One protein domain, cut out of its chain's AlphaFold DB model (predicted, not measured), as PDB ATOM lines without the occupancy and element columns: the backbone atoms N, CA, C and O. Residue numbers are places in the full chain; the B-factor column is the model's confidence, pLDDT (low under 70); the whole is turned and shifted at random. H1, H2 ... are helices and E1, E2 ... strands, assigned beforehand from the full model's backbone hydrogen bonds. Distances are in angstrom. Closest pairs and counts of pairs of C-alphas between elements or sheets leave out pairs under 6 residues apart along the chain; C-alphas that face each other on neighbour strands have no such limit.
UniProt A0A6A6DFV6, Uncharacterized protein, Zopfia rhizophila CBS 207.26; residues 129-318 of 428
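What this domain is: This is residues 129 to 318 of the 428 residues of an uncharacterized protein of Zopfia rhizophila CBS 207.26 (UniProt A0A6A6DFV6). A long, twisted sheet of six strands curls round the helix H3; H1 lies on the same face, and the small hairpin E7 and E8 packs on E3 with E8. At one end of the long axis the strands E1 and E4 turn sharply, near the long loop of residues 212 to 235. The printed part has 190 residues, with three named helices and eight named strands in the order E1 E2 E3 E4 H1 E5 E6 H2 E7 E8 H3, of mixed class. The large sheet is antiparallel, in the order E1 E4 E3 E2 E5 E6. The whole is loose, with a radius of gyration of the C-alphas of 20.0 A and spans of 61 by 40 by 24 A, only just elongated.

How they stand to each other: Begin at E1, residues 129 to 148, an edge strand that bends by 89 degrees at residue 132. Its antiparallel neighbour E4, residues 191 to 211, bends by 96 degrees at residue 204; N 139 and O 200 are within hydrogen-bond range at 2.9 A. With E2, residues 158 to 168, and E3, residues 174 to 186, they form a Greek key: E2, E3 and E4 are a meander, each the antiparallel neighbour of the one before, and E1 is the neighbour of E4. In the hairpin E2 and E3 find N 163 and O 179 at 2.9 A, and in the hairpin E3 and E4 N 178 and O 199 at 2.8 A. H1, residues 236 to 249, is on one face of the sheet, making two layers, helix and sheet; its closest C-alphas to E2 are those of Gly 245 and Phe 164, 5.8 A apart. E5, residues 251 to 257, has N 253 at 2.8 A from O 160 of E2, and forms a hairpin with the edge strand E6, residues 264 to 270, where N 254 and O 267 are 2.9 A apart. H2, residues 273 to 276, only grazes the sheet with residues 273 to 275. In the hairpin of E7, residues 278 to 280, and E8, residues 293 to 295, N 279 and O 294 are 2.8 A apart; the closest C-alphas of E3 and E8 are those of Val 183 and Trp 295, 5.1 A. H3, residues 299 to 317, is on the same face as H1, and its closest C-alphas to E1 are those of Thr 310 and Gly 135, 5.6 A. H1 and H3 are close but not clearly touching, at a steep tilt of 48 degrees, opposite ways. In H1 and H3 every O i to N i+4 pair is within hydrogen-bond range; H2 is too short for one.

Where its parts are: Find C-alpha 129 at (52.779, 35.729, -6.767); from there E1 runs 49.2 A to C-alpha 148. E2 measures 26.7 A, E3 36.8 A, E4 45.6 A, H1 18.6 A, E5 20.3 A and E6 18.6 A. H2, E7 and E8 are short. H3 runs 26.8 A and ends at C-alpha 317, (63.352, 44.929, 9.367).

The domain as a whole: The C-alphas farthest apart, those of Leu 216 and Ile 260, stand 64.5 A apart. The printed part has no cut; its long links are E4 to H1 and E7 to E8. Look for pLDDT under 70 at residue 129, residues 212 to 235, 261 to 262 and 284 to 291; the mean of the printed part is 84.9.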
ATOM      1  N   ARG A 129      51.570  36.557  -6.802       68.38
ATOM      2  CA  ARG A 129      52.779  35.729  -6.767       68.38
ATOM      3  C   ARG A 129      53.140  35.428  -5.319       68.38
ATOM      4  O   ARG A 129      52.848  36.209  -4.418       68.38
ATOM      5  N   GLN A 130      53.815  34.302  -5.158       77.00
ATOM      6  CA  GLN A 130      54.331  33.807  -3.898       77.00
ATOM      7  C   GLN A 130      55.751  34.325  -3.656       77.00
ATOM      8  O   GLN A 130      56.611  34.198  -4.528       77.00
ATOM      9  N   CYS A 131      55.988  34.923  -2.491       78.12
ATOM     10  CA  CYS A 131      57.287  35.423  -2.056       78.12
ATOM     11  C   CYS A 131      57.728  34.681  -0.792       78.12
ATOM     12  O   CYS A 131      57.020  34.700   0.212       78.12
ATOM     13  N   GLY A 132      58.895  34.034  -0.816       80.56
ATOM     14  CA  GLY A 132      59.412  33.328   0.358       80.56
ATOM     15  C   GLY A 132      60.060  34.291   1.355       80.56
ATOM     16  O   GLY A 132      61.077  34.892   1.005       80.56
ATOM     17  N   GLY A 133      59.538  34.378   2.581       80.56
ATOM     18  CA  GLY A 133      60.011  35.271   3.649       80.56
ATOM     19  C   GLY A 133      60.029  34.617   5.038       80.56
ATOM     20  O   GLY A 133      59.680  33.444   5.182       80.56
ATOM     21  N   ALA A 134      60.472  35.362   6.054       83.94
ATOM     22  CA  ALA A 134      60.390  34.925   7.450       83.94
ATOM     23  C   ALA A 134      58.925  34.879   7.901       83.94
ATOM     24  O   ALA A 134      58.189  35.827   7.642       83.94
ATOM     25  N   GLY A 135      58.532  33.787   8.553       89.12
ATOM     26  CA  GLY A 135      57.173  33.512   9.008       89.12
ATOM     27  C   GLY A 135      57.144  32.523  10.162       89.12
ATOM     28  O   GLY A 135      58.170  32.246  10.796       89.12
ATOM     29  N   ILE A 136      55.969  31.961  10.419       92.94
ATOM     30  CA  ILE A 136      55.797  30.894  11.398       92.94
ATOM     31  C   ILE A 136      55.127  29.678  10.760       92.94
ATOM     32  O   ILE A 136      54.428  29.767   9.761       92.94
ATOM     33  N   THR A 137      55.367  28.506  11.333       93.62
ATOM     34  CA  THR A 137      54.603  27.295  11.033       93.62
ATOM     35  C   THR A 137      54.040  26.759  12.336       93.62
ATOM     36  O   THR A 137      54.727  26.764  13.357       93.62
ATOM     37  N   ALA A 138      52.799  26.288  12.311       96.19
ATOM     38  CA  ALA A 138      52.132  25.741  13.481       96.19
ATOM     39  C   ALA A 138      51.799  24.265  13.258       96.19
ATOM     40  O   ALA A 138      51.341  23.883  12.182       96.19
ATOM     41  N   ASN A 139      52.028  23.442  14.277       97.44
ATOM     42  CA  ASN A 139      51.526  22.074  14.332       97.44
ATOM     43  C   ASN A 139      50.513  21.979  15.472       97.44
ATOM     44  O   ASN A 139      50.890  22.151  16.632       97.44
ATOM     45  N   CYS A 140      49.244  21.759  15.136       98.06
ATOM     46  CA  CYS A 140      48.133  21.783  16.081       98.06
ATOM     47  C   CYS A 140      47.567  20.382  16.314       98.06
ATOM     48  O   CYS A 140      47.386  19.613  15.371       98.06
ATOM     49  N   SER A 141      47.241  20.076  17.566       98.06
ATOM     50  CA  SER A 141      46.456  18.909  17.956       98.06
ATOM     51  C   SER A 141      45.168  19.348  18.648       98.06
ATOM     52  O   SER A 141      45.166  20.301  19.427       98.06
ATOM     53  N   SER A 142      44.073  18.650  18.355       97.81
ATOM     54  CA  SER A 142      42.750  18.906  18.925       97.81
ATOM     55  C   SER A 142      42.307  17.733  19.793       97.81
ATOM     56  O   SER A 142      42.365  16.579  19.364       97.81
ATOM     57  N   THR A 143      41.811  18.026  20.986       97.88
ATOM     58  CA  THR A 143      41.165  17.066  21.886       97.88
ATOM     59  C   THR A 143      39.795  17.594  22.271       97.88
ATOM     60  O   THR A 143      39.653  18.796  22.487       97.88
ATOM     61  N   SER A 144      38.803  16.717  22.389       97.00
ATOM     62  CA  SER A 144      37.460  17.086  22.838       97.00
ATOM     63  C   SER A 144      37.092  16.338  24.113       97.00
ATOM     64  O   SER A 144      37.307  15.128  24.189       97.00
ATOM     65  N   GLU A 145      36.501  17.038  25.073       96.69
ATOM     66  CA  GLU A 145      36.002  16.471  26.325       96.69
ATOM     67  C   GLU A 145      34.556  16.911  26.553       96.69
ATOM     68  O   GLU A 145      34.170  18.028  26.215       96.69
ATOM     69  N   TYR A 146      33.743  16.012  27.094       94.81
ATOM     70  CA  TYR A 146      32.341  16.272  27.379       94.81
ATOM     71  C   TYR A 146      32.171  16.639  28.848       94.81
ATOM     72  O   TYR A 146      32.643  15.906  29.716       94.81
ATOM     73  N   VAL A 147      31.479  17.742  29.121       93.25
ATOM     74  CA  VAL A 147      31.246  18.223  30.484       93.25
ATOM     75  C   VAL A 147      29.813  18.726  30.613       93.25
ATOM     76  O   VAL A 147      29.291  19.437  29.753       93.25
ATOM     77  N   ASP A 148      29.184  18.361  31.723       91.12
ATOM     78  CA  ASP A 148      27.863  18.847  32.097       91.12
ATOM     79  C   ASP A 148      27.986  20.186  32.840       91.12
ATOM     80  O   ASP A 148      28.330  20.232  34.019       91.12
ATOM     81  N   ILE A 149      27.717  21.301  32.160       89.81
ATOM     82  CA  ILE A 149      27.780  22.644  32.770       89.81
ATOM     83  C   ILE A 149      26.599  22.949  33.699       89.81
ATOM     84  O   ILE A 149      26.659  23.928  34.446       89.81
ATOM     85  N   SER A 150      25.543  22.130  33.685       86.56
ATOM     86  CA  SER A 150      24.418  22.285  34.612       86.56
ATOM     87  C   SER A 150      24.785  21.826  36.025       86.56
ATOM     88  O   SER A 150      24.243  22.330  37.008       86.56
ATOM     89  N   ALA A 151      25.763  20.924  36.149       89.75
ATOM     90  CA  ALA A 151      26.219  20.439  37.438       89.75
ATOM     91  C   ALA A 151      26.951  21.545  38.222       89.75
ATOM     92  O   ALA A 151      27.966  22.087  37.782       89.75
ATOM     93  N   HIS A 152      26.472  21.843  39.435       89.12
ATOM     94  CA  HIS A 152      27.052  22.873  40.311       89.12
ATOM     95  C   HIS A 152      28.530  22.586  40.666       89.12
ATOM     96  O   HIS A 152      29.289  23.504  40.982       89.12
ATOM     97  N   GLU A 153      28.986  21.333  40.565       92.56
ATOM     98  CA  GLU A 153      30.402  20.969  40.729       92.56
ATOM     99  C   GLU A 153      31.331  21.633  39.698       92.56
ATOM    100  O   GLU A 153      32.508  21.838  39.984       92.56
ATOM    101  N   ASN A 154      30.791  22.061  38.553       92.12
ATOM    102  CA  ASN A 154      31.526  22.743  37.490       92.12
ATOM    103  C   ASN A 154      31.497  24.278  37.619       92.12
ATOM    104  O   ASN A 154      31.794  24.996  36.662       92.12
ATOM    105  N   THR A 155      31.177  24.807  38.807       91.00
ATOM    106  CA  THR A 155      31.317  26.247  39.084       91.00
ATOM    107  C   THR A 155      32.774  26.668  38.870       91.00
ATOM    108  O   THR A 155      33.693  26.028  39.381       91.00
ATOM    109  N   ASN A 156      32.996  27.768  38.147       93.31
ATOM    110  CA  ASN A 156      34.307  28.259  37.705       93.31
ATOM    111  C   ASN A 156      34.995  27.413  36.624       93.31
ATOM    112  O   ASN A 156      36.185  27.616  36.359       93.31
ATOM    113  N   ALA A 157      34.279  26.499  35.961       93.81
ATOM    114  CA  ALA A 157      34.800  25.851  34.764       93.81
ATOM    115  C   ALA A 157      35.165  26.912  33.711       93.81
ATOM    116  O   ALA A 157      34.393  27.833  33.429       93.81
ATOM    117  N   THR A 158      36.363  26.810  33.136       95.31
ATOM    118  CA  THR A 158      36.822  27.730  32.088       95.31
ATOM    119  C   THR A 158      36.130  27.387  30.776       95.31
ATOM    120  O   THR A 158      36.420  26.347  30.185       95.31
ATOM    121  N   LEU A 159      35.241  28.266  30.321       94.94
ATOM    122  CA  LEU A 159      34.501  28.104  29.070       94.94
ATOM    123  C   LEU A 159      35.364  28.433  27.853       94.94
ATOM    124  O   LEU A 159      35.278  27.785  26.811       94.94
ATOM    125  N   PHE A 160      36.228  29.433  28.014       97.31
ATOM    126  CA  PHE A 160      37.190  29.850  27.012       97.31
ATOM    127  C   PHE A 160      38.499  30.213  27.688       97.31
ATOM    128  O   PHE A 160      38.501  30.958  28.662       97.31
ATOM    129  N   SER A 161      39.622  29.729  27.172       97.50
ATOM    130  CA  SER A 161      40.935  30.118  27.678       97.50
ATOM    131  C   SER A 161      41.957  30.101  26.560       97.50
ATOM    132  O   SER A 161      42.128  29.081  25.902       97.50
ATOM    133  N   LEU A 162      42.663  31.211  26.369       97.94
ATOM    134  CA  LEU A 162      43.797  31.298  25.462       97.94
ATOM    135  C   LEU A 162      45.054  31.630  26.256       97.94
ATOM    136  O   LEU A 162      45.134  32.675  26.910       97.94
ATOM    137  N   ASN A 163      46.048  30.751  26.178       97.69
ATOM    138  CA  ASN A 163      47.324  30.930  26.850       97.69
ATOM    139  C   ASN A 163      48.498  30.626  25.917       97.69
ATOM    140  O   ASN A 163      48.416  29.753  25.053       97.69
ATOM    141  N   PHE A 164      49.603  31.329  26.142       96.94
ATOM    142  CA  PHE A 164      50.840  31.193  25.390       96.94
ATOM    143  C   PHE A 164      51.983  30.892  26.348       96.94
ATOM    144  O   PHE A 164      52.169  31.595  27.341       96.94
ATOM    145  N   THR A 165      52.752  29.851  26.051       95.31
ATOM    146  CA  THR A 165      53.943  29.489  26.817       95.31
ATOM    147  C   THR A 165      55.093  29.193  25.873       95.31
ATOM    148  O   THR A 165      54.996  28.354  24.975       95.31
ATOM    149  N   LYS A 166      56.217  29.881  26.054       92.31
ATOM    150  CA  LYS A 166      57.439  29.532  25.339       92.31
ATOM    151  C   LYS A 166      58.076  28.312  25.985       92.31
ATOM    152  O   LYS A 166      58.220  28.233  27.201       92.31
ATOM    153  N   THR A 167      58.445  27.348  25.156       93.31
ATOM    154  CA  THR A 167      59.121  26.118  25.574       93.31
ATOM    155  C   THR A 167      60.218  25.774  24.572       93.31
ATOM    156  O   THR A 167      60.371  26.426  23.537       93.31
ATOM    157  N   THR A 168      60.991  24.737  24.864       91.00
ATOM    158  CA  THR A 168      61.946  24.156  23.923       91.00
ATOM    159  C   THR A 168      61.507  22.764  23.518       91.00
ATOM    160  O   THR A 168      61.049  21.980  24.351       91.00
ATOM    161  N   ASN A 169      61.668  22.432  22.240       90.00
ATOM    162  CA  ASN A 169      61.476  21.062  21.781       90.00
ATOM    163  C   ASN A 169      62.600  20.143  22.308       90.00
ATOM    164  O   ASN A 169      63.596  20.598  22.873       90.00
ATOM    165  N   SER A 170      62.475  18.836  22.071       91.75
ATOM    166  CA  SER A 170      63.500  17.844  22.438       91.75
ATOM    167  C   SER A 170      64.872  18.092  21.792       91.75
ATOM    168  O   SER A 170      65.877  17.579  22.271       91.75
ATOM    169  N   SER A 171      64.923  18.884  20.718       88.75
ATOM    170  CA  SER A 171      66.150  19.284  20.016       88.75
ATOM    171  C   SER A 171      66.748  20.598  20.546       88.75
ATOM    172  O   SER A 171      67.727  21.090  19.987       88.75
ATOM    173  N   GLY A 172      66.165  21.197  21.591       86.38
ATOM    174  CA  GLY A 172      66.594  22.479  22.161       86.38
ATOM    175  C   GLY A 172      66.243  23.710  21.314       86.38
ATOM    176  O   GLY A 172      66.740  24.801  21.584       86.38
ATOM    177  N   SER A 173      65.413  23.556  20.279       84.44
ATOM    178  CA  SER A 173      64.899  24.671  19.478       84.44
ATOM    179  C   SER A 173      63.696  25.316  20.182       84.44
ATOM    180  O   SER A 173      62.822  24.592  20.671       84.44
ATOM    181  N   PRO A 174      63.621  26.656  20.234       88.69
ATOM    182  CA  PRO A 174      62.514  27.364  20.861       88.69
ATOM    183  C   PRO A 174      61.226  27.170  20.057       88.69
ATOM    184  O   PRO A 174      61.230  27.232  18.829       88.69
ATOM    185  N   MET A 175      60.118  26.974  20.764       92.81
ATOM    186  CA  MET A 175      58.772  26.940  20.201       92.81
ATOM    187  C   MET A 175      57.794  27.666  21.119       92.81
ATOM    188  O   MET A 175      57.957  27.685  22.341       92.81
ATOM    189  N   LEU A 176      56.773  28.272  20.528       95.25
ATOM    190  CA  LEU A 176      55.693  28.917  21.259       95.25
ATOM    191  C   LEU A 176      54.495  27.970  21.284       95.25
ATOM    192  O   LEU A 176      53.919  27.672  20.243       95.25
ATOM    193  N   ASN A 177      54.132  27.481  22.464       97.31
ATOM    194  CA  ASN A 177      52.937  26.670  22.639       97.31
ATOM    195  C   ASN A 177      51.747  27.589  22.886       97.31
ATOM    196  O   ASN A 177      51.713  28.334  23.864       97.31
ATOM    197  N   MET A 178      50.764  27.510  22.003       97.94
ATOM    198  CA  MET A 178      49.454  28.117  22.176       97.94
ATOM    199  C   MET A 178      48.490  27.033  22.643       97.94
ATOM    200  O   MET A 178      48.389  25.992  21.999       97.94
ATOM    201  N   LYS A 179      47.776  27.272  23.743       98.31
ATOM    202  CA  LYS A 179      46.676  26.416  24.191       98.31
ATOM    203  C   LYS A 179      45.384  27.221  24.166       98.31
ATOM    204  O   LYS A 179      45.284  28.220  24.879       98.31
ATOM    205  N   LEU A 180      44.431  26.773  23.358       98.19
ATOM    206  CA  LEU A 180      43.085  27.316  23.261       98.19
ATOM    207  C   LEU A 180      42.091  26.287  23.801       98.19
ATOM    208  O   LEU A 180      42.042  25.163  23.319       98.19
ATOM    209  N   MET A 181      41.282  26.680  24.772       97.94
ATOM    210  CA  MET A 181      40.090  25.954  25.198       97.94
ATOM    211  C   MET A 181      38.857  26.744  24.769       97.94
ATOM    212  O   MET A 181      38.846  27.964  24.926       97.94
ATOM    213  N   PHE A 182      37.850  26.065  24.229       97.06
ATOM    214  CA  PHE A 182      36.611  26.668  23.736       97.06
ATOM    215  C   PHE A 182      35.441  25.675  23.803       97.06
ATOM    216  O   PHE A 182      35.638  24.467  23.924       97.06
ATOM    217  N   VAL A 183      34.210  26.171  23.695       94.94
ATOM    218  CA  VAL A 183      32.997  25.341  23.630       94.94
ATOM    219  C   VAL A 183      32.685  25.028  22.168       94.94
ATOM    220  O   VAL A 183      32.234  25.902  21.435       94.94
ATOM    221  N   SER A 184      32.931  23.789  21.737       92.94
ATOM    222  CA  SER A 184      32.781  23.378  20.332       92.94
ATOM    223  C   SER A 184      31.327  23.165  19.906       92.94
ATOM    224  O   SER A 184      30.953  23.498  18.782       92.94
ATOM    225  N   SER A 185      30.505  22.621  20.802       91.56
ATOM    226  CA  SER A 185      29.081  22.389  20.581       91.56
ATOM    227  C   SER A 185      28.335  22.313  21.906       91.56
ATOM    228  O   SER A 185      28.902  21.902  22.924       91.56
ATOM    229  N   ILE A 186      27.053  22.661  21.860       90.44
ATOM    230  CA  ILE A 186      26.116  22.598  22.984       90.44
ATOM    231  C   ILE A 186      24.939  21.738  22.534       90.44
ATOM    232  O   ILE A 186      24.377  21.984  21.468       90.44
ATOM    233  N   ASP A 187      24.606  20.712  23.311       88.88
ATOM    234  CA  ASP A 187      23.429  19.880  23.066       88.88
ATOM    235  C   ASP A 187      22.160  20.526  23.661       88.88
ATOM    236  O   ASP A 187      22.219  21.397  24.528       88.88
ATOM    237  N   SER A 188      20.987  20.056  23.236       85.06
ATOM    238  CA  SER A 188      19.679  20.441  23.780       85.06
ATOM    239  C   SER A 188      19.552  20.268  25.299       85.06
ATOM    240  O   SER A 188      18.779  20.984  25.928       85.06
ATOM    241  N   SER A 189      20.345  19.371  25.893       85.25
ATOM    242  CA  SER A 189      20.389  19.128  27.340       85.25
ATOM    243  C   SER A 189      21.315  20.094  28.096       85.25
ATOM    244  O   SER A 189      21.661  19.822  29.237       85.25
ATOM    245  N   CYS A 190      21.771  21.183  27.462       83.56
ATOM    246  CA  CYS A 190      22.800  22.099  27.984       83.56
ATOM    247  C   CYS A 190      24.146  21.425  28.289       83.56
ATOM    248  O   CYS A 190      24.971  21.982  29.001       83.56
ATOM    249  N   ASN A 191      24.404  20.250  27.726       90.06
ATOM    250  CA  ASN A 191      25.704  19.616  27.855       90.06
ATOM    251  C   ASN A 191      26.656  20.177  26.806       90.06
ATOM    252  O   ASN A 191      26.296  20.291  25.630       90.06
ATOM    253  N   VAL A 192      27.873  20.516  27.223       92.25
ATOM    254  CA  VAL A 192      28.862  21.130  26.338       92.25
ATOM    255  C   VAL A 192      29.977  20.158  26.018       92.25
ATOM    256  O   VAL A 192      30.423  19.362  26.843       92.25
ATOM    257  N   THR A 193      30.459  20.245  24.787       95.19
ATOM    258  CA  THR A 193      31.696  19.581  24.384       95.19
ATOM    259  C   THR A 193      32.793  20.631  24.311       95.19
ATOM    260  O   THR A 193      32.791  21.483  23.418       95.19
ATOM    261  N   PHE A 194      33.735  20.587  25.250       96.00
ATOM    262  CA  PHE A 194      34.916  21.434  25.227       96.00
ATOM    263  C   PHE A 194      35.892  20.938  24.168       96.00
ATOM    264  O   PHE A 194      36.307  19.783  24.181       96.00
ATOM    265  N   GLY A 195      36.273  21.829  23.261       97.19
ATOM    266  CA  GLY A 195      37.436  21.662  22.407       97.19
ATOM    267  C   GLY A 195      38.657  22.254  23.100       97.19
ATOM    268  O   GLY A 195      38.620  23.372  23.608       97.19
ATOM    269  N   SER A 196      39.755  21.511  23.120       97.62
ATOM    270  CA  SER A 196      41.071  22.011  23.498       97.62
ATOM    271  C   SER A 196      42.016  21.802  22.327       97.62
ATOM    272  O   SER A 196      42.274  20.668  21.924       97.62
ATOM    273  N   GLU A 197      42.559  22.889  21.801       98.19
ATOM    274  CA  GLU A 197      43.568  22.879  20.754       98.19
ATOM    275  C   GLU A 197      44.905  23.344  21.310       98.19
ATOM    276  O   GLU A 197      45.012  24.370  21.981       98.19
ATOM    277  N   THR A 198      45.943  22.555  21.054       98.06
ATOM    278  CA  THR A 198      47.317  22.895  21.415       98.06
ATOM    279  C   THR A 198      48.143  22.985  20.146       98.06
ATOM    280  O   THR A 198      48.282  22.000  19.427       98.06
ATOM    281  N   CYS A 199      48.696  24.161  19.873       98.31
ATOM    282  CA  CYS A 199      49.538  24.415  18.713       98.31
ATOM    283  C   CYS A 199      50.968  24.704  19.149       98.31
ATOM    284  O   CYS A 199      51.209  25.625  19.928       98.31
ATOM    285  N   SER A 200      51.925  23.959  18.603       97.31
ATOM    286  CA  SER A 200      53.346  24.283  18.703       97.31
ATOM    287  C   SER A 200      53.751  25.119  17.494       97.31
ATOM    288  O   SER A 200      53.708  24.648  16.356       97.31
ATOM    289  N   ILE A 201      54.106  26.376  17.747       95.81
ATOM    290  CA  ILE A 201      54.456  27.377  16.741       95.81
ATOM    291  C   ILE A 201      55.981  27.504  16.673       95.81
ATOM    292  O   ILE A 201      56.648  27.736  17.684       95.81
ATOM    293  N   TYR A 202      56.528  27.380  15.467       91.94
ATOM    294  CA  TYR A 202      57.957  27.466  15.173       91.94
ATOM    295  C   TYR A 202      58.227  28.611  14.202       91.94
ATOM    296  O   TYR A 202      57.430  28.860  13.299       91.94
ATOM    297  N   ALA A 203      59.380  29.265  14.334       89.88
ATOM    298  CA  ALA A 203      59.868  30.162  13.293       89.88
ATOM    299  C   ALA A 203      60.234  29.340  12.045       89.88
ATOM    300  O   ALA A 203      60.943  28.337  12.139       89.88
ATOM    301  N   ALA A 204      59.750  29.758  10.878       86.75
ATOM    302  CA  ALA A 204      59.972  29.061   9.616       86.75
ATOM    303  C   ALA A 204      60.083  30.047   8.450       86.75
ATOM    304  O   ALA A 204      59.773  31.230   8.567       86.75
ATOM    305  N   ARG A 205      60.524  29.553   7.292       82.31
ATOM    306  CA  ARG A 205      60.412  30.301   6.040       82.31
ATOM    307  C   ARG A 205      59.094  29.925   5.377       82.31
ATOM    308  O   ARG A 205      58.903  28.757   5.047       82.31
ATOM    309  N   VAL A 206      58.217  30.899   5.169       86.44
ATOM    310  CA  VAL A 206      56.894  30.685   4.565       86.44
ATOM    311  C   VAL A 206      56.758  31.449   3.257       86.44
ATOM    312  O   VAL A 206      57.521  32.373   2.967       86.44
ATOM    313  N   SER A 207      55.800  31.021   2.444       83.06
ATOM    314  CA  SER A 207      55.471  31.646   1.170       83.06
ATOM    315  C   SER A 207      54.280  32.580   1.359       83.06
ATOM    316  O   SER A 207      53.202  32.126   1.731       83.06
ATOM    317  N   TYR A 208      54.474  33.876   1.123       82.94
ATOM    318  CA  TYR A 208      53.427  34.890   1.217       82.94
ATOM    319  C   TYR A 208      52.855  35.207  -0.159       82.94
ATOM    320  O   TYR A 208      53.606  35.509  -1.089       82.94
ATOM    321  N   ASP A 209      51.531  35.216  -0.274       79.38
ATOM    322  CA  ASP A 209      50.853  35.731  -1.459       79.38
ATOM    323  C   ASP A 209      50.876  37.264  -1.433       79.38
ATOM    324  O   ASP A 209      50.208  37.908  -0.625       79.38
ATOM    325  N   VAL A 210      51.654  37.868  -2.331       74.50
ATOM    326  CA  VAL A 210      51.779  39.325  -2.428       74.50
ATOM    327  C   VAL A 210      50.993  39.819  -3.637       74.50
ATOM    328  O   VAL A 210      51.268  39.431  -4.774       74.50
ATOM    329  N   ILE A 211      50.035  40.718  -3.398       71.75
ATOM    330  CA  ILE A 211      49.319  41.445  -4.450       71.75
ATOM    331  C   ILE A 211      50.034  42.780  -4.677       71.75
ATOM    332  O   ILE A 211      50.196  43.582  -3.755       71.75
ATOM    333  N   ARG A 212      50.503  43.021  -5.905       58.56
ATOM    334  CA  ARG A 212      51.345  44.187  -6.221       58.56
ATOM    335  C   ARG A 212      50.618  45.527  -6.019       58.56
ATOM    336  O   ARG A 212      49.669  45.848  -6.732       58.56
ATOM    337  N   VAL A 213      51.181  46.359  -5.145       54.75
ATOM    338  CA  VAL A 213      51.093  47.834  -5.143       54.75
ATOM    339  C   VAL A 213      52.376  48.341  -5.844       54.75
ATOM    340  O   VAL A 213      53.373  47.626  -5.798       54.75
ATOM    341  N   PRO A 214      52.416  49.490  -6.554       54.53
ATOM    342  CA  PRO A 214      53.557  49.929  -7.388       54.53
ATOM    343  C   PRO A 214      54.943  50.068  -6.719       54.53
ATOM    344  O   PRO A 214      55.889  50.487  -7.382       54.53
ATOM    345  N   THR A 215      55.105  49.708  -5.450       56.81
ATOM    346  CA  THR A 215      56.377  49.732  -4.730       56.81
ATOM    347  C   THR A 215      57.080  48.372  -4.766       56.81
ATOM    348  O   THR A 215      56.454  47.313  -4.829       56.81
ATOM    349  N   LEU A 216      58.415  48.403  -4.762       56.25
ATOM    350  CA  LEU A 216      59.255  47.214  -4.640       56.25
ATOM    351  C   LEU A 216      58.968  46.553  -3.279       56.25
ATOM    352  O   LEU A 216      59.086  47.209  -2.244       56.25
ATOM    353  N   VAL A 217      58.571  45.281  -3.267       61.47
ATOM    354  CA  VAL A 217      58.423  44.508  -2.027       61.47
ATOM    355  C   VAL A 217      59.673  43.647  -1.885       61.47
ATOM    356  O   VAL A 217      59.862  42.712  -2.656       61.47
ATOM    357  N   SER A 218      60.544  43.993  -0.936       59.00
ATOM    358  CA  SER A 218      61.637  43.118  -0.502       59.00
ATOM    359  C   SER A 218      61.092  42.159   0.556       59.00
ATOM    360  O   SER A 218      60.459  42.585   1.523       59.00
ATOM    361  N   CYS A 219      61.308  40.866   0.330       63.31
ATOM    362  CA  CYS A 219      60.943  39.786   1.241       63.31
ATOM    363  C   CYS A 219      62.226  39.173   1.822       63.31
ATOM    364  O   CYS A 219      62.493  37.984   1.624       63.31
ATOM    365  N   ASP A 220      63.066  39.986   2.464       59.69
ATOM    366  CA  ASP A 220      64.256  39.465   3.140       59.69
ATOM    367  C   ASP A 220      63.850  38.868   4.496       59.69
ATOM    368  O   ASP A 220      62.882  39.296   5.130       59.69
ATOM    369  N   SER A 221      64.599  37.865   4.948       58.47
ATOM    370  CA  SER A 221      64.544  37.404   6.338       58.47
ATOM    371  C   SER A 221      65.003  38.524   7.274       58.47
ATOM    372  O   SER A 221      65.966  39.223   6.949       58.47
ATOM    373  N   SER A 222      64.358  38.683   8.432       56.41
ATOM    374  CA  SER A 222      64.764  39.718   9.384       56.41
ATOM    375  C   SER A 222      66.115  39.381  10.031       56.41
ATOM    376  O   SER A 222      66.540  38.221  10.088       56.41
ATOM    377  N   PHE A 223      66.842  40.407  10.478       55.47
ATOM    378  CA  PHE A 223      68.142  40.227  11.120       55.47
ATOM    379  C   PHE A 223      67.984  39.473  12.452       55.47
ATOM    380  O   PHE A 223      67.364  39.979  13.382       55.47
ATOM    381  N   GLY A 224      68.570  38.275  12.551       58.44
ATOM    382  CA  GLY A 224      68.521  37.439  13.760       58.44
ATOM    383  C   GLY A 224      67.551  36.255  13.697       58.44
ATOM    384  O   GLY A 224      67.560  35.432  14.613       58.44
ATOM    385  N   ASP A 225      66.788  36.102  12.610       58.41
ATOM    386  CA  ASP A 225      65.940  34.927  12.387       58.41
ATOM    387  C   ASP A 225      66.793  33.714  11.988       58.41
ATOM    388  O   ASP A 225      67.005  33.414  10.813       58.41
ATOM    389  N   SER A 226      67.309  33.000  12.986       61.69
ATOM    390  CA  SER A 226      67.876  31.667  12.795       61.69
ATOM    391  C   SER A 226      66.872  30.624  13.260       61.69
ATOM    392  O   SER A 226      66.465  30.624  14.419       61.69
ATOM    393  N   VAL A 227      66.555  29.666  12.385       61.88
ATOM    394  CA  VAL A 227      65.764  28.465  12.722       61.88
ATOM    395  C   VAL A 227      66.421  27.661  13.865       61.88
ATOM    396  O   VAL A 227      65.776  26.847  14.515       61.88
ATOM    397  N   PHE A 228      67.702  27.924  14.153       64.44
ATOM    398  CA  PHE A 228      68.522  27.220  15.139       64.44
ATOM    399  C   PHE A 228      68.964  28.096  16.327       64.44
ATOM    400  O   PHE A 228      69.960  27.782  16.982       64.44
ATOM    401  N   SER A 229      68.291  29.219  16.612       60.38
ATOM    402  CA  SER A 229      68.617  30.043  17.788       60.38
ATOM    403  C   SER A 229      68.436  29.243  19.089       60.38
ATOM    404  O   SER A 229      67.379  28.652  19.291       60.38
ATOM    405  N   LYS A 230      69.445  29.223  19.972       55.72
ATOM    406  CA  LYS A 230      69.402  28.498  21.259       55.72
ATOM    407  C   LYS A 230      68.490  29.195  22.280       55.72
ATOM    408  O   LYS A 230      68.312  30.413  22.230       55.72
ATOM    409  N   GLU A 231      67.966  28.442  23.245       44.94
ATOM    410  CA  GLU A 231      67.225  28.991  24.389       44.94
ATOM    411  C   GLU A 231      68.032  30.077  25.128       44.94
ATOM    412  O   GLU A 231      69.255  29.989  25.249       44.94
ATOM    413  N   GLY A 232      67.361  31.148  25.560       52.75
ATOM    414  CA  GLY A 232      67.999  32.319  26.180       52.75
ATOM    415  C   GLY A 232      68.608  33.325  25.194       52.75
ATOM    416  O   GLY A 232      68.931  34.440  25.596       52.75
ATOM    417  N   THR A 233      68.712  32.988  23.904       56.09
ATOM    418  CA  THR A 233      68.981  33.975  22.845       56.09
ATOM    419  C   THR A 233      67.659  34.522  22.293       56.09
ATOM    420  O   THR A 233      66.642  33.818  22.335       56.09
ATOM    421  N   PRO A 234      67.607  35.779  21.815       52.66
ATOM    422  CA  PRO A 234      66.408  36.319  21.191       52.66
ATOM    423  C   PRO A 234      66.127  35.548  19.895       52.66
ATOM    424  O   PRO A 234      66.655  35.873  18.838       52.66
ATOM    425  N   ALA A 235      65.294  34.510  19.984       59.12
ATOM    426  CA  ALA A 235      64.612  33.906  18.845       59.12
ATOM    427  C   ALA A 235      63.595  34.937  18.335       59.12
ATOM    428  O   ALA A 235      62.423  34.885  18.709       59.12
ATOM    429  N   GLY A 236      64.113  35.950  17.626       73.12
ATOM    430  CA  GLY A 236      63.593  37.319  17.551       73.12
ATOM    431  C   GLY A 236      62.074  37.417  17.516       73.12
ATOM    432  O   GLY A 236      61.469  37.973  18.435       73.12
ATOM    433  N   ILE A 237      61.455  36.808  16.506       84.75
ATOM    434  CA  ILE A 237      60.006  36.890  16.334       84.75
ATOM    435  C   ILE A 237      59.208  36.077  17.364       84.75
ATOM    436  O   ILE A 237      58.182  36.552  17.835       84.75
ATOM    437  N   LEU A 238      59.672  34.897  17.788       88.88
ATOM    438  CA  LEU A 238      58.938  34.067  18.757       88.88
ATOM    439  C   LEU A 238      58.858  34.732  20.134       88.88
ATOM    440  O   LEU A 238      57.843  34.608  20.807       88.88
ATOM    441  N   ALA A 239      59.903  35.457  20.544       87.00
ATOM    442  CA  ALA A 239      59.872  36.239  21.781       87.00
ATOM    443  C   ALA A 239      58.891  37.423  21.684       87.00
ATOM    444  O   ALA A 239      58.165  37.705  22.635       87.00
ATOM    445  N   ALA A 240      58.829  38.087  20.526       89.75
ATOM    446  CA  ALA A 240      57.846  39.139  20.282       89.75
ATOM    447  C   ALA A 240      56.410  38.583  20.279       89.75
ATOM    448  O   ALA A 240      55.523  39.171  20.892       89.75
ATOM    449  N   LEU A 241      56.187  37.427  19.646       93.50
ATOM    450  CA  LEU A 241      54.888  36.753  19.625       93.50
ATOM    451  C   LEU A 241      54.479  36.232  21.003       93.50
ATOM    452  O   LEU A 241      53.306  36.311  21.341       93.50
ATOM    453  N   GLU A 242      55.420  35.750  21.815       93.56
ATOM    454  CA  GLU A 242      55.163  35.400  23.215       93.56
ATOM    455  C   GLU A 242      54.696  36.625  24.004       93.56
ATOM    456  O   GLU A 242      53.675  36.561  24.686       93.56
ATOM    457  N   PHE A 243      55.400  37.753  23.875       92.81
ATOM    458  CA  PHE A 243      55.022  39.001  24.534       92.81
ATOM    459  C   PHE A 243      53.625  39.460  24.093       92.81
ATOM    460  O   PHE A 243      52.772  39.754  24.929       92.81
ATOM    461  N   ILE A 244      53.353  39.464  22.783       93.81
ATOM    462  CA  ILE A 244      52.037  39.824  22.242       93.81
ATOM    463  C   ILE A 244      50.959  38.857  22.750       93.81
ATOM    464  O   ILE A 244      49.904  39.285  23.220       93.81
ATOM    465  N   GLY A 245      51.246  37.558  22.702       94.38
ATOM    466  CA  GLY A 245      50.367  36.495  23.168       94.38
ATOM    467  C   GLY A 245      50.003  36.654  24.640       94.38
ATOM    468  O   GLY A 245      48.830  36.603  24.996       94.38
ATOM    469  N   TYR A 246      50.994  36.910  25.490       93.75
ATOM    470  CA  TYR A 246      50.808  37.034  26.930       93.75
ATOM    471  C   TYR A 246      50.076  38.319  27.337       93.75
ATOM    472  O   TYR A 246      49.180  38.259  28.179       93.75
ATOM    473  N   TYR A 247      50.447  39.468  26.761       93.69
ATOM    474  CA  TYR A 247      49.928  40.772  27.191       93.69
ATOM    475  C   TYR A 247      48.649  41.209  26.476       93.69
ATOM    476  O   TYR A 247      47.862  41.942  27.072       93.69
ATOM    477  N   TYR A 248      48.430  40.789  25.226       94.25
ATOM    478  CA  TYR A 248      47.311  41.285  24.413       94.25
ATOM    479  C   TYR A 248      46.305  40.205  24.021       94.25
ATOM    480  O   TYR A 248      45.116  40.499  23.932       94.25
ATOM    481  N   LEU A 249      46.756  38.974  23.768       95.81
ATOM    482  CA  LEU A 249      45.864  37.910  23.292       95.81
ATOM    483  C   LEU A 249      45.336  37.032  24.430       95.81
ATOM    484  O   LEU A 249      44.261  36.454  24.299       95.81
ATOM    485  N   ARG A 250      46.053  36.936  25.554       96.62
ATOM    486  CA  ARG A 250      45.638  36.125  26.699       96.62
ATOM    487  C   ARG A 250      44.241  36.530  27.157       96.62
ATOM    488  O   ARG A 250      44.006  37.672  27.543       96.62
ATOM    489  N   SER A 251      43.324  35.571  27.143       97.38
ATOM    490  CA  SER A 251      41.931  35.817  27.487       97.38
ATOM    491  C   SER A 251      41.306  34.592  28.145       97.38
ATOM    492  O   SER A 251      41.737  33.465  27.902       97.38
ATOM    493  N   ASN A 252      40.352  34.820  29.044       97.06
ATOM    494  CA  ASN A 252      39.701  33.787  29.834       97.06
ATOM    495  C   ASN A 252      38.244  34.167  30.113       97.06
ATOM    496  O   ASN A 252      37.980  35.290  30.543       97.06
ATOM    497  N   ALA A 253      37.338  33.209  29.956       96.25
ATOM    498  CA  ALA A 253      35.959  33.287  30.417       96.25
ATOM    499  C   ALA A 253      35.628  32.049  31.252       96.25
ATOM    500  O   ALA A 253      35.994  30.929  30.884       96.25
ATOM    501  N   SER A 254      34.944  32.246  32.374       95.44
ATOM    502  CA  SER A 254      34.528  31.169  33.273       95.44
ATOM    503  C   SER A 254      33.024  31.148  33.483       95.44
ATOM    504  O   SER A 254      32.344  32.164  33.363       95.44
ATOM    505  N   LEU A 255      32.527  29.968  33.829       92.75
ATOM    506  CA  LEU A 255      31.149  29.731  34.219       92.75
ATOM    507  C   LEU A 255      30.920  30.146  35.675       92.75
ATOM    508  O   LEU A 255      31.698  29.774  36.554       92.75
ATOM    509  N   ILE A 256      29.835  30.868  35.930       91.62
ATOM    510  CA  ILE A 256      29.393  31.274  37.264       91.62
ATOM    511  C   ILE A 256      27.958  30.821  37.474       91.62
ATOM    512  O   ILE A 256      27.061  31.187  36.711       91.62
ATOM    513  N   HIS A 257      27.740  30.070  38.549       88.75
ATOM    514  CA  HIS A 257      26.414  29.684  39.017       88.75
ATOM    515  C   HIS A 257      25.914  30.702  40.043       88.75
ATOM    516  O   HIS A 257      26.592  30.993  41.032       88.75
ATOM    517  N   SER A 258      24.730  31.267  39.802       85.06
ATOM    518  CA  SER A 258      24.059  32.140  40.768       85.06
ATOM    519  C   SER A 258      23.259  31.308  41.769       85.06
ATOM    520  O   SER A 258      22.464  30.459  41.378       85.06
ATOM    521  N   LEU A 259      23.417  31.589  43.065       80.06
ATOM    522  CA  LEU A 259      22.752  30.851  44.148       80.06
ATOM    523  C   LEU A 259      21.248  31.149  44.291       80.06
ATOM    524  O   LEU A 259      20.587  30.492  45.092       80.06
ATOM    525  N   ILE A 260      20.729  32.179  43.613       78.25
ATOM    526  CA  ILE A 260      19.426  32.767  43.967       78.25
ATOM    527  C   ILE A 260      18.310  32.422  42.969       78.25
ATOM    528  O   ILE A 260      17.176  32.322  43.416       78.25
ATOM    529  N   ASP A 261      18.596  32.141  41.690       66.50
ATOM    530  CA  ASP A 261      17.537  31.873  40.687       66.50
ATOM    531  C   ASP A 261      17.910  30.859  39.581       66.50
ATOM    532  O   ASP A 261      17.174  30.705  38.609       66.50
ATOM    533  N   ASP A 262      19.039  30.155  39.708       66.31
ATOM    534  CA  ASP A 262      19.484  29.099  38.780       66.31
ATOM    535  C   ASP A 262      19.646  29.460  37.274       66.31
ATOM    536  O   ASP A 262      19.468  28.588  36.420       66.31
ATOM    537  N   PRO A 263      20.076  30.681  36.875       73.50
ATOM    538  CA  PRO A 263      20.755  30.844  35.601       73.50
ATOM    539  C   PRO A 263      22.269  30.787  35.818       73.50
ATOM    540  O   PRO A 263      22.854  31.607  36.536       73.50
ATOM    541  N   TYR A 264      22.936  29.831  35.175       80.12
ATOM    542  CA  TYR A 264      24.377  29.936  34.985       80.12
ATOM    543  C   TYR A 264      24.667  31.082  34.007       80.12
ATOM    544  O   TYR A 264      23.928  31.327  33.053       80.12
ATOM    545  N   SER A 265      25.738  31.822  34.260       85.44
ATOM    546  CA  SER A 265      26.194  32.918  33.409       85.44
ATOM    547  C   SER A 265      27.682  32.764  33.135       85.44
ATOM    548  O   SER A 265      28.400  32.111  33.889       85.44
ATOM    549  N   SER A 266      28.159  33.326  32.033       88.19
ATOM    550  CA  SER A 266      29.589  33.379  31.744       88.19
ATOM    551  C   SER A 266      30.142  34.744  32.134       88.19
ATOM    552  O   SER A 266      29.647  35.759  31.641       88.19
ATOM    553  N   GLU A 267      31.191  34.775  32.950       91.31
ATOM    554  CA  GLU A 267      31.957  35.992  33.231       91.31
ATOM    555  C   GLU A 267      33.255  35.991  32.419       91.31
ATOM    556  O   GLU A 267      34.006  35.010  32.385       91.31
ATOM    557  N   ILE A 268      33.522  37.112  31.748       91.62
ATOM    558  CA  ILE A 268      34.782  37.346  31.045       91.62
ATOM    559  C   ILE A 268      35.777  37.895  32.065       91.62
ATOM    560  O   ILE A 268      35.758  39.074  32.403       91.62
ATOM    561  N   ASN A 269      36.660  37.025  32.553       92.12
ATOM    562  CA  ASN A 269      37.630  37.376  33.589       92.12
ATOM    563  C   ASN A 269      38.762  38.258  33.061       92.12
ATOM    564  O   ASN A 269      39.304  39.088  33.787       92.12
ATOM    565  N   ASN A 270      39.213  38.000  31.829       93.06
ATOM    566  CA  ASN A 270      40.374  38.684  31.271       93.06
ATOM    567  C   ASN A 270      40.381  38.651  29.738       93.06
ATOM    568  O   ASN A 270      40.036  37.633  29.136       93.06
ATOM    569  N   GLY A 271      40.892  39.717  29.124       91.50
ATOM    570  CA  GLY A 271      41.176  39.814  27.691       91.50
ATOM    571  C   GLY A 271      39.943  39.968  26.794       91.50
ATOM    572  O   GLY A 271      38.852  39.518  27.118       91.50
ATOM    573  N   ILE A 272      40.147  40.588  25.629       93.38
ATOM    574  CA  ILE A 272      39.079  40.928  24.671       93.38
ATOM    575  C   ILE A 272      38.676  39.761  23.753       93.38
ATOM    576  O   ILE A 272      37.584  39.755  23.194       93.38
ATOM    577  N   LEU A 273      39.541  38.755  23.580       95.88
ATOM    578  CA  LEU A 273      39.275  37.674  22.623       95.88
ATOM    579  C   LEU A 273      38.130  36.757  23.061       95.88
ATOM    580  O   LEU A 273      37.382  36.292  22.207       95.88
ATOM    581  N   ALA A 274      37.950  36.530  24.363       95.31
ATOM    582  CA  ALA A 274      36.800  35.786  24.864       95.31
ATOM    583  C   ALA A 274      35.479  36.464  24.482       95.31
ATOM    584  O   ALA A 274      34.513  35.771  24.193       95.31
ATOM    585  N   GLU A 275      35.434  37.796  24.440       93.31
ATOM    586  CA  GLU A 275      34.249  38.532  23.992       93.31
ATOM    587  C   GLU A 275      34.088  38.447  22.471       93.31
ATOM    588  O   GLU A 275      33.007  38.158  21.972       93.31
ATOM    589  N   GLN A 276      35.181  38.626  21.725       95.12
ATOM    590  CA  GLN A 276      35.156  38.620  20.262       95.12
ATOM    591  C   GLN A 276      34.705  37.278  19.667       95.12
ATOM    592  O   GLN A 276      34.027  37.265  18.639       95.12
ATOM    593  N   TYR A 277      35.095  36.160  20.283       95.31
ATOM    594  CA  TYR A 277      34.715  34.817  19.833       95.31
ATOM    595  C   TYR A 277      33.504  34.248  20.575       95.31
ATOM    596  O   TYR A 277      33.130  33.102  20.310       95.31
ATOM    597  N   ALA A 278      32.872  35.026  21.460       93.56
ATOM    598  CA  ALA A 278      31.571  34.674  22.005       93.56
ATOM    599  C   ALA A 278      30.525  34.775  20.885       93.56
ATOM    600  O   ALA A 278      30.253  35.840  20.333       93.56
ATOM    601  N   GLY A 279      29.950  33.637  20.523       88.25
ATOM    602  CA  GLY A 279      28.868  33.519  19.564       88.25
ATOM    603  C   GLY A 279      27.598  33.026  20.240       88.25
ATOM    604  O   GLY A 279      27.638  32.338  21.256       88.25
ATOM    605  N   LEU A 280      26.456  33.334  19.635       83.81
ATOM    606  CA  LEU A 280      25.179  32.734  20.010       83.81
ATOM    607  C   LEU A 280      24.867  31.617  19.016       83.81
ATOM    608  O   LEU A 280      24.963  31.823  17.804       83.81
ATOM    609  N   ASN A 281      24.527  30.427  19.508       79.44
ATOM    610  CA  ASN A 281      24.069  29.346  18.645       79.44
ATOM    611  C   ASN A 281      22.613  29.624  18.221       79.44
ATOM    612  O   ASN A 281      21.719  29.581  19.071       79.44
ATOM    613  N   PRO A 282      22.338  29.886  16.928       76.56
ATOM    614  CA  PRO A 282      20.999  30.259  16.476       76.56
ATOM    615  C   PRO A 282      19.970  29.137  16.669       76.56
ATOM    616  O   PRO A 282      18.782  29.418  16.795       76.56
ATOM    617  N   ASN A 283      20.409  27.876  16.734       75.75
ATOM    618  CA  ASN A 283      19.516  26.724  16.880       75.75
ATOM    619  C   ASN A 283      19.027  26.520  18.322       75.75
ATOM    620  O   ASN A 283      18.047  25.812  18.535       75.75
ATOM    621  N   HIS A 284      19.694  27.137  19.300       68.94
ATOM    622  CA  HIS A 284      19.394  26.999  20.730       68.94
ATOM    623  C   HIS A 284      18.980  28.330  21.363       68.94
ATOM    624  O   HIS A 284      19.058  28.507  22.577       68.94
ATOM    625  N   PHE A 285      18.508  29.267  20.537       66.81
ATOM    626  CA  PHE A 285      17.930  30.527  20.987       66.81
ATOM    627  C   PHE A 285      16.516  30.282  21.548       66.81
ATOM    628  O   PHE A 285      15.512  30.670  20.950       66.81
ATOM    629  N   SER A 286      16.405  29.573  22.674       61.31
ATOM    630  CA  SER A 286      15.163  29.573  23.446       61.31
ATOM    631  C   SER A 286      15.011  30.932  24.135       61.31
ATOM    632  O   SER A 286      15.989  31.549  24.560       61.31
ATOM    633  N   PHE A 287      13.770  31.417  24.238       56.19
ATOM    634  CA  PHE A 287      13.434  32.678  24.918       56.19
ATOM    635  C   PHE A 287      13.890  32.718  26.386       56.19
ATOM    636  O   PHE A 287      13.995  33.799  26.957       56.19
ATOM    637  N   ASP A 288      14.211  31.556  26.955       59.19
ATOM    638  CA  ASP A 288      14.701  31.409  28.318       59.19
ATOM    639  C   ASP A 288      16.205  31.712  28.450       59.19
ATOM    640  O   ASP A 288      16.740  31.609  29.538       59.19
ATOM    641  N   GLY A 289      16.917  32.096  27.382       57.59
ATOM    642  CA  GLY A 289      18.197  32.820  27.469       57.59
ATOM    643  C   GLY A 289      19.408  32.080  28.059       57.59
ATOM    644  O   GLY A 289      20.487  32.667  28.112       57.59
ATOM    645  N   HIS A 290      19.276  30.818  28.479       63.06
ATOM    646  CA  HIS A 290      20.293  30.187  29.326       63.06
ATOM    647  C   HIS A 290      21.269  29.224  28.637       63.06
ATOM    648  O   HIS A 290      22.276  28.931  29.247       63.06
ATOM    649  N   GLY A 291      21.105  28.816  27.372       63.19
ATOM    650  CA  GLY A 291      22.003  27.823  26.729       63.19
ATOM    651  C   GLY A 291      22.713  28.265  25.443       63.19
ATOM    652  O   GLY A 291      23.240  27.428  24.714       63.19
ATOM    653  N   GLY A 292      22.671  29.556  25.102       70.00
ATOM    654  CA  GLY A 292      23.034  30.023  23.757       70.00
ATOM    655  C   GLY A 292      24.514  30.343  23.527       70.00
ATOM    656  O   GLY A 292      24.940  30.364  22.371       70.00
ATOM    657  N   SER A 293      25.286  30.622  24.579       81.56
ATOM    658  CA  SER A 293      26.651  31.144  24.451       81.56
ATOM    659  C   SER A 293      27.653  30.040  24.124       81.56
ATOM    660  O   SER A 293      27.959  29.196  24.962       81.56
ATOM    661  N   GLN A 294      28.202  30.077  22.914       89.62
ATOM    662  CA  GLN A 294      29.287  29.214  22.450       89.62
ATOM    663  C   GLN A 294      30.534  30.052  22.163       89.62
ATOM    664  O   GLN A 294      30.429  31.227  21.822       89.62
ATOM    665  N   TRP A 295      31.718  29.448  22.244       93.06
ATOM    666  CA  TRP A 295      32.959  30.106  21.836       93.06
ATOM    667  C   TRP A 295      33.488  29.455  20.575       93.06
ATOM    668  O   TRP A 295      33.844  28.279  20.580       93.06
ATOM    669  N   VAL A 296      33.540  30.224  19.492       92.25
ATOM    670  CA  VAL A 296      34.021  29.719  18.206       92.25
ATOM    671  C   VAL A 296      35.521  29.438  18.297       92.25
ATOM    672  O   VAL A 296      36.270  30.167  18.950       92.25
ATOM    673  N   ASN A 297      35.968  28.377  17.625       96.06
ATOM    674  CA  ASN A 297      37.384  28.061  17.518       96.06
ATOM    675  C   ASN A 297      38.152  29.222  16.852       96.06
ATOM    676  O   ASN A 297      37.981  29.492  15.665       96.06
ATOM    677  N   ALA A 298      39.019  29.873  17.627       96.81
ATOM    678  CA  ALA A 298      39.811  31.027  17.217       96.81
ATOM    679  C   ALA A 298      41.211  30.668  16.680       96.81
ATOM    680  O   ALA A 298      41.963  31.562  16.288       96.81
ATOM    681  N   THR A 299      41.602  29.388  16.679       97.44
ATOM    682  CA  THR A 299      42.978  28.954  16.382       97.44
ATOM    683  C   THR A 299      43.478  29.466  15.036       97.44
ATOM    684  O   THR A 299      44.572  30.029  14.959       97.44
ATOM    685  N   TYR A 300      42.677  29.311  13.977       96.56
ATOM    686  CA  TYR A 300      43.068  29.727  12.629       96.56
ATOM    687  C   TYR A 300      43.286  31.241  12.535       96.56
ATOM    688  O   TYR A 300      44.298  31.690  11.997       96.56
ATOM    689  N   ASP A 301      42.374  32.027  13.104       96.44
ATOM    690  CA  ASP A 301      42.438  33.486  13.058       96.44
ATOM    691  C   ASP A 301      43.606  34.032  13.886       96.44
ATOM    692  O   ASP A 301      44.297  34.958  13.456       96.44
ATOM    693  N   ILE A 302      43.882  33.434  15.050       96.62
ATOM    694  CA  ILE A 302      45.028  33.804  15.885       96.62
ATOM    695  C   ILE A 302      46.342  33.520  15.148       96.62
ATOM    696  O   ILE A 302      47.179  34.419  15.044       96.62
ATOM    697  N   ILE A 303      46.516  32.314  14.592       95.88
ATOM    698  CA  ILE A 303      47.731  31.946  13.844       95.88
ATOM    699  C   ILE A 303      47.904  32.855  12.625       95.88
ATOM    700  O   ILE A 303      48.986  33.400  12.416       95.88
ATOM    701  N   ARG A 304      46.830  33.103  11.868       94.31
ATOM    702  CA  ARG A 304      46.857  33.994  10.702       94.31
ATOM    703  C   ARG A 304      47.250  35.427  11.069       94.31
ATOM    704  O   ARG A 304      48.019  36.058  10.348       94.31
ATOM    705  N   ASN A 305      46.749  35.951  12.188       94.75
ATOM    706  CA  ASN A 305      47.130  37.278  12.670       94.75
ATOM    707  C   ASN A 305      48.598  37.322  13.123       94.75
ATOM    708  O   ASN A 305      49.285  38.315  12.877       94.75
ATOM    709  N   MET A 306      49.109  36.250  13.733       94.56
ATOM    710  CA  MET A 306      50.533  36.132  14.062       94.56
ATOM    711  C   MET A 306      51.417  36.057  12.809       94.56
ATOM    712  O   MET A 306      52.480  36.684  12.778       94.56
ATOM    713  N   ASP A 307      50.975  35.356  11.764       91.38
ATOM    714  CA  ASP A 307      51.643  35.324  10.458       91.38
ATOM    715  C   ASP A 307      51.715  36.718   9.824       91.38
ATOM    716  O   ASP A 307      52.772  37.122   9.337       91.38
ATOM    717  N   GLU A 308      50.625  37.487   9.880       90.81
ATOM    718  CA  GLU A 308      50.568  38.859   9.365       90.81
ATOM    719  C   GLU A 308      51.498  39.802  10.149       90.81
ATOM    720  O   GLU A 308      52.229  40.602   9.557       90.81
ATOM    721  N   VAL A 309      51.520  39.702  11.484       91.88
ATOM    722  CA  VAL A 309      52.459  40.461  12.329       91.88
ATOM    723  C   VAL A 309      53.902  40.096  11.986       91.88
ATOM    724  O   VAL A 309      54.745  40.987  11.847       91.88
ATOM    725  N   THR A 310      54.184  38.808  11.790       90.00
ATOM    726  CA  THR A 310      55.515  38.327  11.408       90.00
ATOM    727  C   THR A 310      55.923  38.865  10.043       90.00
ATOM    728  O   THR A 310      57.002  39.442   9.916       90.00
ATOM    729  N   PHE A 311      55.036  38.791   9.049       87.25
ATOM    730  CA  PHE A 311      55.266  39.333   7.713       87.25
ATOM    731  C   PHE A 311      55.581  40.832   7.746       87.25
ATOM    732  O   PHE A 311      56.562  41.290   7.155       87.25
ATOM    733  N   ARG A 312      54.774  41.616   8.471       87.31
ATOM    734  CA  ARG A 312      54.981  43.066   8.610       87.31
ATOM    735  C   ARG A 312      56.284  43.391   9.322       87.31
ATOM    736  O   ARG A 312      56.970  44.328   8.918       87.31
ATOM    737  N   THR A 313      56.639  42.612  10.337       87.00
ATOM    738  CA  THR A 313      57.893  42.773  11.081       87.00
ATOM    739  C   THR A 313      59.094  42.439  10.202       87.00
ATOM    740  O   THR A 313      60.043  43.221  10.155       87.00
ATOM    741  N   ALA A 314      59.034  41.343   9.443       82.56
ATOM    742  CA  ALA A 314      60.067  40.963   8.486       82.56
ATOM    743  C   ALA A 314      60.253  42.044   7.414       82.56
ATOM    744  O   ALA A 314      61.372  42.482   7.161       82.56
ATOM    745  N   LYS A 315      59.151  42.562   6.860       83.12
ATOM    746  CA  LYS A 315      59.180  43.670   5.898       83.12
ATOM    747  C   LYS A 315      59.795  44.943   6.487       83.12
ATOM    748  O   LYS A 315      60.567  45.604   5.803       83.12
ATOM    749  N   ALA A 316      59.451  45.300   7.725       84.81
ATOM    750  CA  ALA A 316      59.963  46.502   8.388       84.81
ATOM    751  C   ALA A 316      61.458  46.406   8.740       84.81
ATOM    752  O   ALA A 316      62.140  47.425   8.761       84.81
ATOM    753  N   ASN A 317      61.957  45.193   8.997       81.50
ATOM    754  CA  ASN A 317      63.352  44.929   9.367       81.50
ATOM    755  C   ASN A 317      64.205  44.388   8.206       81.50
ATOM    756  O   ASN A 317      65.363  44.021   8.413       81.50
ATOM    757  N   SER A 318      63.653  44.313   6.993       77.12
ATOM    758  CA  SER A 318      64.401  43.906   5.806       77.12
ATOM    759  C   SER A 318      65.476  44.946   5.470       77.12
ATOM    760  O   SER A 318      65.188  46.138   5.364       77.12
TER     761      SER A 318